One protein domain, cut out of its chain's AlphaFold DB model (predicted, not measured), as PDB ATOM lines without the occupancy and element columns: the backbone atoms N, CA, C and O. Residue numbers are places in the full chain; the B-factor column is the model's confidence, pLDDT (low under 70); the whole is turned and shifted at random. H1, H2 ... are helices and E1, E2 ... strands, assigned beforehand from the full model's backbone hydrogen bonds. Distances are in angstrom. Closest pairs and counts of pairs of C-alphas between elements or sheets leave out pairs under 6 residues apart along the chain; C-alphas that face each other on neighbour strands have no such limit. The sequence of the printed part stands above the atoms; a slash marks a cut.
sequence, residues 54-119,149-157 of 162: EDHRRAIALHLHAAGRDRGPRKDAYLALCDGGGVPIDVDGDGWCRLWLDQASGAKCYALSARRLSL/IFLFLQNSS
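This is residues 54 to 119 and 149 to 157 of the 162 residues of the protein "F-box protein PP2-B1" of Zea mays (UniProt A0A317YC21). A small twisted sheet of four antiparallel strands has helix H1 beside its edge strand E1 and helix H2 beside the strands near the end of E2, while the short helix H3 sits beyond the end of E3. H1 and H2 are nearly at right angles to each other, and neither covers the sheet like a lid. The printed part has 75 residues, with three named helices and four named strands in the order H1, H2, E1, E2, E3, H3, E4; the sheet runs E1, E2, E3, E4 and the class is mixed, helices and strands. It is compact, with a radius of gyration of the C-alphas of 12.7 A, and it spans 39 by 26 by 21 A, only just elongated.

Begin in the sheet with E2, residues 97 to 101, which runs 13.6 A from C-alpha 97 at (-44.229, -10.475, 7.018). E3, residues 108 to 112, covers 12.8 A; E1, residues 87 to 89, covers 6.1 A; E4, residues 151 to 154, covers 9.5 A and ends at C-alpha 154 at (-33.364, -10.039, 15.071). Find C-alpha 57 at (-50.971, -3.462, 18.424); from there H1, residues 57 to 66, runs 14.0 A. H2, residues 74 to 82, runs 12.6 A, and H3, residues 114 to 117, 5.0 A.

Look first at E1, E2 and E3, a meander, each strand the antiparallel neighbour of the one before. In the hairpin of E1 and E2, N 87 and O 99 are within hydrogen-bond range at 2.7 A. In the hairpin of E2 and E3, N 98 and O 111 are 2.8 A apart. Between E3 and the edge strand E4, also antiparallel, N 153 and O 110 are 3.2 A apart. From edge to edge the strands' lines turn by 81 degrees. H1 only grazes the sheet, with residues 58 to 64; its closest C-alphas to E1 are those of His 63 and Val 87, 6.2 A apart. H2 stands at the sheet's level, beside the strands; its closest C-alphas to E2 are those of Cys 82 and Leu 101, 4.7 A apart. H1 and H2 are close but not clearly touching, about perpendicular at 90 degrees, with the closest C-alphas, those of Leu 64 and Ala 77, 6.8 A apart. H3 is not on the sheet and is apart from H1 and H2. Every O i to N i+4 pair in H1 and H2 is within hydrogen-bond range; H3 is too short for such a pair.

The two C-alphas farthest apart, those of Arg 71 and Leu 119, are 39.6 A apart. Residues 120 to 148 are not printed, and C-alphas 119 and 149 are 16.4 A apart across this cut. Of the links that are printed whole, H2 to E1 and E3 to H3 are tight and the others are short. The mean pLDDT of the printed part is 75.4; it is under 70 at residue 84 and at residues 91 to 95, 114 to 119 and 149 to 157.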
ATOM      1  N   GLU A  54     -46.073  -2.142  20.997       81.31
ATOM      2  CA  GLU A  54     -47.149  -1.198  20.659       81.31
ATOM      3  C   GLU A  54     -47.258  -0.911  19.151       81.31
ATOM      4  O   GLU A  54     -48.368  -0.741  18.647       81.31
ATOM      5  N   ASP A  55     -46.146  -0.950  18.408       80.19
ATOM      6  CA  ASP A  55     -46.084  -0.564  16.984       80.19
ATOM      7  C   ASP A  55     -47.044  -1.358  16.079       80.19
ATOM      8  O   ASP A  55     -47.500  -0.864  15.054       80.19
ATOM      9  N   HIS A  56     -47.380  -2.591  16.472       80.00
ATOM     10  CA  HIS A  56     -48.235  -3.507  15.707       80.00
ATOM     11  C   HIS A  56     -49.488  -3.926  16.485       80.00
ATOM     12  O   HIS A  56     -50.079  -4.974  16.215       80.00
ATOM     13  N   ARG A  57     -49.916  -3.111  17.459       83.62
ATOM     14  CA  ARG A  57     -50.971  -3.462  18.424       83.62
ATOM     15  C   ARG A  57     -52.271  -3.933  17.775       83.62
ATOM     16  O   ARG A  57     -52.908  -4.835  18.303       83.62
ATOM     17  N   ARG A  58     -52.659  -3.365  16.627       86.12
ATOM     18  CA  ARG A  58     -53.866  -3.787  15.889       86.12
ATOM     19  C   ARG A  58     -53.734  -5.198  15.315       86.12
ATOM     20  O   ARG A  58     -54.621  -6.014  15.529       86.12
ATOM     21  N   ALA A  59     -52.630  -5.491  14.629       86.00
ATOM     22  CA  ALA A  59     -52.385  -6.811  14.049       86.00
ATOM     23  C   ALA A  59     -52.239  -7.881  15.142       86.00
ATOM     24  O   ALA A  59     -52.835  -8.951  15.050       86.00
ATOM     25  N   ILE A  60     -51.527  -7.547  16.224       87.31
ATOM     26  CA  ILE A  60     -51.398  -8.393  17.415       87.31
ATOM     27  C   ILE A  60     -52.771  -8.667  18.038       87.31
ATOM     28  O   ILE A  60     -53.104  -9.820  18.288       87.31
ATOM     29  N   ALA A  61     -53.596  -7.636  18.251       87.38
ATOM     30  CA  ALA A  61     -54.925  -7.800  18.838       87.38
ATOM     31  C   ALA A  61     -55.838  -8.680  17.972       87.38
ATOM     32  O   ALA A  61     -56.502  -9.567  18.501       87.38
ATOM     33  N   LEU A  62     -55.839  -8.482  16.649       87.81
ATOM     34  CA  LEU A  62     -56.601  -9.320  15.720       87.81
ATOM     35  C   LEU A  62     -56.132 -10.777  15.751       87.81
ATOM     36  O   LEU A  62     -56.960 -11.684  15.772       87.81
ATOM     37  N   HIS A  63     -54.820 -11.006  15.797       86.94
ATOM     38  CA  HIS A  63     -54.253 -12.349  15.882       86.94
ATOM     39  C   HIS A  63     -54.616 -13.047  17.197       86.94
ATOM     40  O   HIS A  63     -55.081 -14.185  17.181       86.94
ATOM     41  N   LEU A  64     -54.476 -12.353  18.330       86.06
ATOM     42  CA  LEU A  64     -54.866 -12.878  19.640       86.06
ATOM     43  C   LEU A  64     -56.371 -13.157  19.712       86.06
ATOM     44  O   LEU A  64     -56.770 -14.184  20.255       86.06
ATOM     45  N   HIS A  65     -57.201 -12.290  19.130       86.50
ATOM     46  CA  HIS A  65     -58.645 -12.495  19.054       86.50
ATOM     47  C   HIS A  65     -59.002 -13.725  18.213       86.50
ATOM     48  O   HIS A  65     -59.770 -14.573  18.662       86.50
ATOM     49  N   ALA A  66     -58.386 -13.880  17.038       85.06
ATOM     50  CA  ALA A  66     -58.571 -15.057  16.190       85.06
ATOM     51  C   ALA A  66     -58.119 -16.357  16.880       85.06
ATOM     52  O   ALA A  66     -58.724 -17.407  16.675       85.06
ATOM     53  N   ALA A  67     -57.093 -16.284  17.732       81.94
ATOM     54  CA  ALA A  67     -56.619 -17.401  18.544       81.94
ATOM     55  C   ALA A  67     -57.442 -17.639  19.831       81.94
ATOM     56  O   ALA A  67     -57.136 -18.567  20.580       81.94
ATOM     57  N   GLY A  68     -58.452 -16.809  20.126       82.19
ATOM     58  CA  GLY A  68     -59.236 -16.880  21.366       82.19
ATOM     59  C   GLY A  68     -58.433 -16.551  22.633       82.19
ATOM     60  O   GLY A  68     -58.777 -17.005  23.721       82.19
ATOM     61  N   ARG A  69     -57.337 -15.796  22.496       79.00
ATOM     62  CA  ARG A  69     -56.394 -15.421  23.569       79.00
ATOM     63  C   ARG A  69     -56.491 -13.945  23.969       79.00
ATOM     64  O   ARG A  69     -55.655 -13.462  24.722       79.00
ATOM     65  N   ASP A  70     -57.498 -13.220  23.486       75.44
ATOM     66  CA  ASP A  70     -57.697 -11.789  23.755       75.44
ATOM     67  C   ASP A  70     -58.237 -11.481  25.161       75.44
ATOM     68  O   ASP A  70     -58.068 -10.367  25.652       75.44
ATOM     69  N   ARG A  71     -58.883 -12.459  25.808       73.31
ATOM     70  CA  ARG A  71     -59.497 -12.326  27.143       73.31
ATOM     71  C   ARG A  71     -58.665 -12.908  28.291       73.31
ATOM     72  O   ARG A  71     -59.119 -12.882  29.431       73.31
ATOM     73  N   GLY A  72     -57.498 -13.473  27.991       78.56
ATOM     74  CA  GLY A  72     -56.598 -14.053  28.990       78.56
ATOM     75  C   GLY A  72     -55.716 -13.008  29.685       78.56
ATOM     76  O   GLY A  72     -55.690 -11.847  29.268       78.56
ATOM     77  N   PRO A  73     -54.959 -13.415  30.720       84.94
ATOM     78  CA  PRO A  73     -53.929 -12.566  31.314       84.94
ATOM     79  C   PRO A  73     -52.906 -12.159  30.248       84.94
ATOM     80  O   PRO A  73     -52.619 -12.910  29.309       84.94
ATOM     81  N   ARG A  74     -52.294 -10.980  30.387       86.50
ATOM     82  CA  ARG A  74     -51.347 -10.474  29.376       86.50
ATOM     83  C   ARG A  74     -50.117 -11.357  29.207       86.50
ATOM     84  O   ARG A  74     -49.514 -11.358  28.137       86.50
ATOM     85  N   LYS A  75     -49.769 -12.126  30.236       88.25
ATOM     86  CA  LYS A  75     -48.721 -13.149  30.172       88.25
ATOM     87  C   LYS A  75     -49.018 -14.208  29.109       88.25
ATOM     88  O   LYS A  75     -48.138 -14.533  28.319       88.25
ATOM     89  N   ASP A  76     -50.259 -14.678  29.026       87.50
ATOM     90  CA  ASP A  76     -50.668 -15.669  28.026       87.50
ATOM     91  C   ASP A  76     -50.647 -15.076  26.618       87.50
ATOM     92  O   ASP A  76     -50.218 -15.737  25.675       87.50
ATOM     93  N   ALA A  77     -51.053 -13.811  26.472       86.94
ATOM     94  CA  ALA A  77     -50.941 -13.092  25.208       86.94
ATOM     95  C   ALA A  77     -49.478 -12.970  24.753       86.94
ATOM     96  O   ALA A  77     -49.175 -13.197  23.584       86.94
ATOM     97  N   TYR A  78     -48.558 -12.661  25.671       88.94
ATOM     98  CA  TYR A  78     -47.128 -12.624  25.378       88.94
ATOM     99  C   TYR A  78     -46.590 -14.003  24.965       88.94
ATOM    100  O   TYR A  78     -45.874 -14.108  23.970       88.94
ATOM    101  N   LEU A  79     -46.957 -15.073  25.679       88.31
ATOM    102  CA  LEU A  79     -46.538 -16.435  25.334       88.31
ATOM    103  C   LEU A  79     -47.089 -16.877  23.973       88.31
ATOM    104  O   LEU A  79     -46.339 -17.425  23.174       88.31
ATOM    105  N   ALA A  80     -48.338 -16.537  23.655       87.38
ATOM    106  CA  ALA A  80     -48.916 -16.795  22.337       87.38
ATOM    107  C   ALA A  80     -48.160 -16.070  21.207       87.38
ATOM    108  O   ALA A  80     -48.076 -16.584  20.096       87.38
ATOM    109  N   LEU A  81     -47.579 -14.896  21.482       87.69
ATOM    110  CA  LEU A  81     -46.703 -14.190  20.540       87.69
ATOM    111  C   LEU A  81     -45.305 -14.807  20.430       87.69
ATOM    112  O   LEU A  81     -44.610 -14.540  19.451       87.69
ATOM    113  N   CYS A  82     -44.877 -15.583  21.425       87.19
ATOM    114  CA  CYS A  82     -43.628 -16.342  21.386       87.19
ATOM    115  C   CYS A  82     -43.798 -17.682  20.658       87.19
ATOM    116  O   CYS A  82     -42.840 -18.192  20.076       87.19
ATOM    117  N   ASP A  83     -45.004 -18.250  20.683       83.19
ATOM    118  CA  ASP A  83     -45.312 -19.493  19.994       83.19
ATOM    119  C   ASP A  83     -45.181 -19.300  18.473       83.19
ATOM    120  O   ASP A  83     -45.682 -18.339  17.885       83.19
ATOM    121  N   GLY A  84     -44.466 -20.226  17.823       63.28
ATOM    122  CA  GLY A  84     -43.888 -20.088  16.474       63.28
ATOM    123  C   GLY A  84     -44.854 -19.916  15.291       63.28
ATOM    124  O   GLY A  84     -44.436 -20.061  14.144       63.28
ATOM    125  N   GLY A  85     -46.132 -19.617  15.540       73.38
ATOM    126  CA  GLY A  85     -47.123 -19.277  14.522       73.38
ATOM    127  C   GLY A  85     -46.910 -17.895  13.900       73.38
ATOM    128  O   GLY A  85     -47.154 -17.739  12.704       73.38
ATOM    129  N   GLY A  86     -46.393 -16.933  14.673       82.06
ATOM    130  CA  GLY A  86     -46.117 -15.561  14.237       82.06
ATOM    131  C   GLY A  86     -47.359 -14.771  13.790       82.06
ATOM    132  O   GLY A  86     -48.234 -15.248  13.072       82.06
ATOM    133  N   VAL A  87     -47.424 -13.501  14.170       86.69
ATOM    134  CA  VAL A  87     -48.466 -12.564  13.747       86.69
ATOM    135  C   VAL A  87     -48.205 -12.144  12.300       86.69
ATOM    136  O   VAL A  87     -47.143 -11.577  12.033       86.69
ATOM    137  N   PRO A  88     -49.135 -12.373  11.356       86.25
ATOM    138  CA  PRO A  88     -49.013 -11.809  10.020       86.25
ATOM    139  C   PRO A  88     -49.143 -10.286  10.105       86.25
ATOM    140  O   PRO A  88     -50.142  -9.767  10.606       86.25
ATOM    141  N   ILE A  89     -48.130  -9.571   9.625       85.12
ATOM    142  CA  ILE A  89     -48.143  -8.115   9.522       85.12
ATOM    143  C   ILE A  89     -48.206  -7.753   8.043       85.12
ATOM    144  O   ILE A  89     -47.344  -8.161   7.264       85.12
ATOM    145  N   ASP A  90     -49.221  -6.981   7.670       74.69
ATOM    146  CA  ASP A  90     -49.238  -6.306   6.380       74.69
ATOM    147  C   ASP A  90     -48.481  -4.986   6.523       74.69
ATOM    148  O   ASP A  90     -48.832  -4.142   7.348       74.69
ATOM    149  N   VAL A  91     -47.396  -4.846   5.773       65.75
ATOM    150  CA  VAL A  91     -46.596  -3.622   5.742       65.75
ATOM    151  C   VAL A  91     -46.519  -3.226   4.270       65.75
ATOM    152  O   VAL A  91     -45.754  -3.808   3.513       65.75
ATOM    153  N   ASP A  92     -47.348  -2.293   3.831       64.12
ATOM    154  CA  ASP A  92     -47.252  -1.660   2.508       64.12
ATOM    155  C   ASP A  92     -47.372  -2.590   1.275       64.12
ATOM    156  O   ASP A  92     -46.848  -2.278   0.215       64.12
ATOM    157  N   GLY A  93     -48.073  -3.729   1.366       62.59
ATOM    158  CA  GLY A  93     -48.498  -4.508   0.186       62.59
ATOM    159  C   GLY A  93     -47.425  -5.339  -0.541       62.59
ATOM    160  O   GLY A  93     -47.773  -6.231  -1.316       62.59
ATOM    161  N   ASP A  94     -46.136  -5.152  -0.250       58.25
ATOM    162  CA  ASP A  94     -45.027  -5.816  -0.959       58.25
ATOM    163  C   ASP A  94     -44.612  -7.173  -0.362       58.25
ATOM    164  O   ASP A  94     -43.438  -7.506  -0.194       58.25
ATOM    165  N   GLY A  95     -45.598  -8.018  -0.066       67.19
ATOM    166  CA  GLY A  95     -45.396  -9.398   0.373       67.19
ATOM    167  C   GLY A  95     -45.441  -9.607   1.887       67.19
ATOM    168  O   GLY A  95     -45.446  -8.680   2.697       67.19
ATOM    169  N   TRP A  96     -45.493 -10.880   2.272       74.56
ATOM    170  CA  TRP A  96     -45.835 -11.301   3.630       74.56
ATOM    171  C   TRP A  96     -44.706 -11.032   4.638       74.56
ATOM    172  O   TRP A  96     -43.526 -11.262   4.344       74.56
ATOM    173  N   CYS A  97     -45.084 -10.597   5.840       84.38
ATOM    174  CA  CYS A  97     -44.229 -10.475   7.018       84.38
ATOM    175  C   CYS A  97     -44.874 -11.237   8.186       84.38
ATOM    176  O   CYS A  97     -46.089 -11.169   8.376       84.38
ATOM    177  N   ARG A  98     -44.075 -11.960   8.972       86.69
ATOM    178  CA  ARG A  98     -44.495 -12.518  10.263       86.69
ATOM    179  C   ARG A  98     -43.660 -11.931  11.387       86.69
ATOM    180  O   ARG A  98     -42.439 -11.930  11.292       86.69
ATOM    181  N   LEU A  99     -44.328 -11.492  12.445       87.81
ATOM    182  CA  LEU A  99     -43.743 -10.983  13.681       87.81
ATOM    183  C   LEU A  99     -43.974 -11.991  14.810       87.81
ATOM    184  O   LEU A  99     -45.101 -12.409  15.037       87.81
ATOM    185  N   TRP A 100     -42.944 -12.332  15.568       89.62
ATOM    186  CA  TRP A 100     -43.079 -13.032  16.850       89.62
ATOM    187  C   TRP A 100     -42.119 -12.421  17.868       89.62
ATOM    188  O   TRP A 100     -41.315 -11.547  17.532       89.62
ATOM    189  N   LEU A 101     -42.219 -12.850  19.120       89.50
ATOM    190  CA  LEU A 101     -41.339 -12.394  20.192       89.50
ATOM    191  C   LEU A 101     -40.334 -13.477  20.566       89.50
ATOM    192  O   LEU A 101     -40.666 -14.659  20.635       89.50
ATOM    193  N   ASP A 102     -39.093 -13.075  20.819       87.56
ATOM    194  CA  ASP A 102     -38.149 -13.935  21.521       87.56
ATOM    195  C   ASP A 102     -38.592 -14.092  22.979       87.56
ATOM    196  O   ASP A 102     -38.706 -13.115  23.717       87.56
ATOM    197  N   GLN A 103     -38.802 -15.333  23.412       86.00
ATOM    198  CA  GLN A 103     -39.378 -15.629  24.722       86.00
ATOM    199  C   GLN A 103     -38.547 -15.078  25.888       86.00
ATOM    200  O   GLN A 103     -39.113 -14.645  26.892       86.00
ATOM    201  N   ALA A 104     -37.215 -15.097  25.778       85.69
ATOM    202  CA  ALA A 104     -36.325 -14.726  26.874       85.69
ATOM    203  C   ALA A 104     -36.106 -13.211  26.971       85.69
ATOM    204  O   ALA A 104     -36.090 -12.662  28.072       85.69
ATOM    205  N   SER A 105     -35.910 -12.551  25.832       83.56
ATOM    206  CA  SER A 105     -35.561 -11.131  25.765       83.56
ATOM    207  C   SER A 105     -36.751 -10.209  25.508       83.56
ATOM    208  O   SER A 105     -36.652  -9.023  25.804       83.56
ATOM    209  N   GLY A 106     -37.859 -10.713  24.958       85.06
ATOM    210  CA  GLY A 106     -38.948  -9.873  24.450       85.06
ATOM    211  C   GLY A 106     -38.595  -9.127  23.169       85.06
ATOM    212  O   GLY A 106     -39.331  -8.233  22.751       85.06
ATOM    213  N   ALA A 107     -37.477  -9.476  22.526       85.19
ATOM    214  CA  ALA A 107     -37.094  -8.879  21.260       85.19
ATOM    215  C   ALA A 107     -38.106  -9.228  20.163       85.19
ATOM    216  O   ALA A 107     -38.600 -10.352  20.074       85.19
ATOM    217  N   LYS A 108     -38.383  -8.253  19.297       86.19
ATOM    218  CA  LYS A 108     -39.215  -8.446  18.108       86.19
ATOM    219  C   LYS A 108     -38.408  -9.199  17.055       86.19
ATOM    220  O   LYS A 108     -37.321  -8.759  16.671       86.19
ATOM    221  N   CYS A 109     -38.964 -10.295  16.574       85.19
ATOM    222  CA  CYS A 109     -38.384 -11.133  15.540       85.19
ATOM    223  C   CYS A 109     -39.270 -11.088  14.301       85.19
ATOM    224  O   CYS A 109     -40.491 -11.206  14.405       85.19
ATOM    225  N   TYR A 110     -38.652 -10.930  13.133       82.62
ATOM    226  CA  TYR A 110     -39.367 -10.821  11.868       82.62
ATOM    227  C   TYR A 110     -38.922 -11.909  10.892       82.62
ATOM    228  O   TYR A 110     -37.725 -12.158  10.730       82.62
ATOM    229  N   ALA A 111     -39.890 -12.503  10.196       83.00
ATOM    230  CA  ALA A 111     -39.678 -13.246   8.962       83.00
ATOM    231  C   ALA A 111     -40.293 -12.458   7.814       83.00
ATOM    232  O   ALA A 111     -41.501 -12.216   7.793       83.00
ATOM    233  N   LEU A 112     -39.463 -12.095   6.846       80.62
ATOM    234  CA  LEU A 112     -39.867 -11.346   5.663       80.62
ATOM    235  C   LEU A 112     -39.778 -12.236   4.425       80.62
ATOM    236  O   LEU A 112     -38.912 -13.108   4.334       80.62
ATOM    237  N   SER A 113     -40.650 -11.995   3.447       73.44
ATOM    238  CA  SER A 113     -40.476 -12.582   2.117       73.44
ATOM    239  C   SER A 113     -39.231 -12.016   1.419       73.44
ATOM    240  O   SER A 113     -38.877 -10.853   1.615       73.44
ATOM    241  N   ALA A 114     -38.594 -12.807   0.548       68.94
ATOM    242  CA  ALA A 114     -37.413 -12.373  -0.209       68.94
ATOM    243  C   ALA A 114     -37.649 -11.081  -1.020       68.94
ATOM    244  O   ALA A 114     -36.735 -10.280  -1.175       68.94
ATOM    245  N   ARG A 115     -38.889 -10.849  -1.476       65.31
ATOM    246  CA  ARG A 115     -39.299  -9.629  -2.194       65.31
ATOM    247  C   ARG A 115     -39.281  -8.367  -1.328       65.31
ATOM    248  O   ARG A 115     -39.133  -7.283  -1.862       65.31
ATOM    249  N   ARG A 116     -39.404  -8.493  -0.004       67.44
ATOM    250  CA  ARG A 116     -39.241  -7.361   0.927       67.44
ATOM    251  C   ARG A 116     -37.793  -7.096   1.302       67.44
ATOM    252  O   ARG A 116     -37.460  -6.004   1.738       67.44
ATOM    253  N   LEU A 117     -36.959  -8.127   1.212       66.56
ATOM    254  CA  LEU A 117     -35.528  -8.042   1.486       66.56
ATOM    255  C   LEU A 117     -34.735  -7.527   0.285       66.56
ATOM    256  O   LEU A 117     -33.553  -7.222   0.440       66.56
ATOM    257  N   SER A 118     -35.348  -7.427  -0.900       59.25
ATOM    258  CA  SER A 118     -34.726  -6.738  -2.024       59.25
ATOM    259  C   SER A 118     -34.679  -5.247  -1.714       59.25
ATOM    260  O   SER A 118     -35.661  -4.528  -1.885       59.25
ATOM    261  N   LEU A 119     -33.529  -4.803  -1.219       55.00
ATOM    262  CA  LEU A 119     -33.191  -3.389  -1.133       55.00
ATOM    263  C   LEU A 119     -33.250  -2.774  -2.547       55.00
ATOM    264  O   LEU A 119     -32.927  -3.476  -3.510       55.00
ATOM    265  N   ILE A 149     -36.674 -19.579   1.820       39.69
ATOM    266  CA  ILE A 149     -35.618 -19.114   2.730       39.69
ATOM    267  C   ILE A 149     -36.187 -18.024   3.646       39.69
ATOM    268  O   ILE A 149     -36.349 -16.870   3.254       39.69
ATOM    269  N   PHE A 150     -36.498 -18.412   4.884       42.78
ATOM    270  CA  PHE A 150     -36.804 -17.498   5.979       42.78
ATOM    271  C   PHE A 150     -35.515 -16.798   6.421       42.78
ATOM    272  O   PHE A 150     -34.604 -17.443   6.939       42.78
ATOM    273  N   LEU A 151     -35.430 -15.484   6.223       46.88
ATOM    274  CA  LEU A 151     -34.384 -14.672   6.836       46.88
ATOM    275  C   LEU A 151     -34.897 -14.155   8.182       46.88
ATOM    276  O   LEU A 151     -35.915 -13.466   8.250       46.88
ATOM    277  N   PHE A 152     -34.199 -14.547   9.246       41.78
ATOM    278  CA  PHE A 152     -34.447 -14.125  10.618       41.78
ATOM    279  C   PHE A 152     -33.755 -12.782  10.846       41.78
ATOM    280  O   PHE A 152     -32.532 -12.723  10.972       41.78
ATOM    281  N   LEU A 153     -34.526 -11.698  10.890       52.31
ATOM    282  CA  LEU A 153     -34.028 -10.400  11.342       52.31
ATOM    283  C   LEU A 153     -34.341 -10.266  12.831       52.31
ATOM    284  O   LEU A 153     -35.490 -10.060  13.225       52.31
ATOM    285  N   GLN A 154     -33.308 -10.404  13.661       36.22
ATOM    286  CA  GLN A 154     -33.364 -10.039  15.071       36.22
ATOM    287  C   GLN A 154     -32.972  -8.565  15.171       36.22
ATOM    288  O   GLN A 154     -31.818  -8.205  14.937       36.22
ATOM    289  N   ASN A 155     -33.938  -7.693  15.462       35.84
ATOM    290  CA  ASN A 155     -33.664  -6.268  15.610       35.84
ATOM    291  C   ASN A 155     -32.940  -6.032  16.947       35.84
ATOM    292  O   ASN A 155     -33.568  -5.803  17.978       35.84
ATOM    293  N   SER A 156     -31.607  -6.107  16.930       29.91
ATOM    294  CA  SER A 156     -30.792  -5.411  17.924       29.91
ATOM    295  C   SER A 156     -30.819  -3.926  17.578       29.91
ATOM    296  O   SER A 156     -30.070  -3.461  16.722       29.91
ATOM    297  N   SER A 157     -31.690  -3.172  18.246       33.09
ATOM    298  CA  SER A 157     -31.579  -1.716  18.266       33.09
ATOM    299  C   SER A 157     -30.241  -1.340  18.888       33.09
ATOM    300  O   SER A 157     -30.090  -1.424  20.106       33.09
TER     301      SER A 157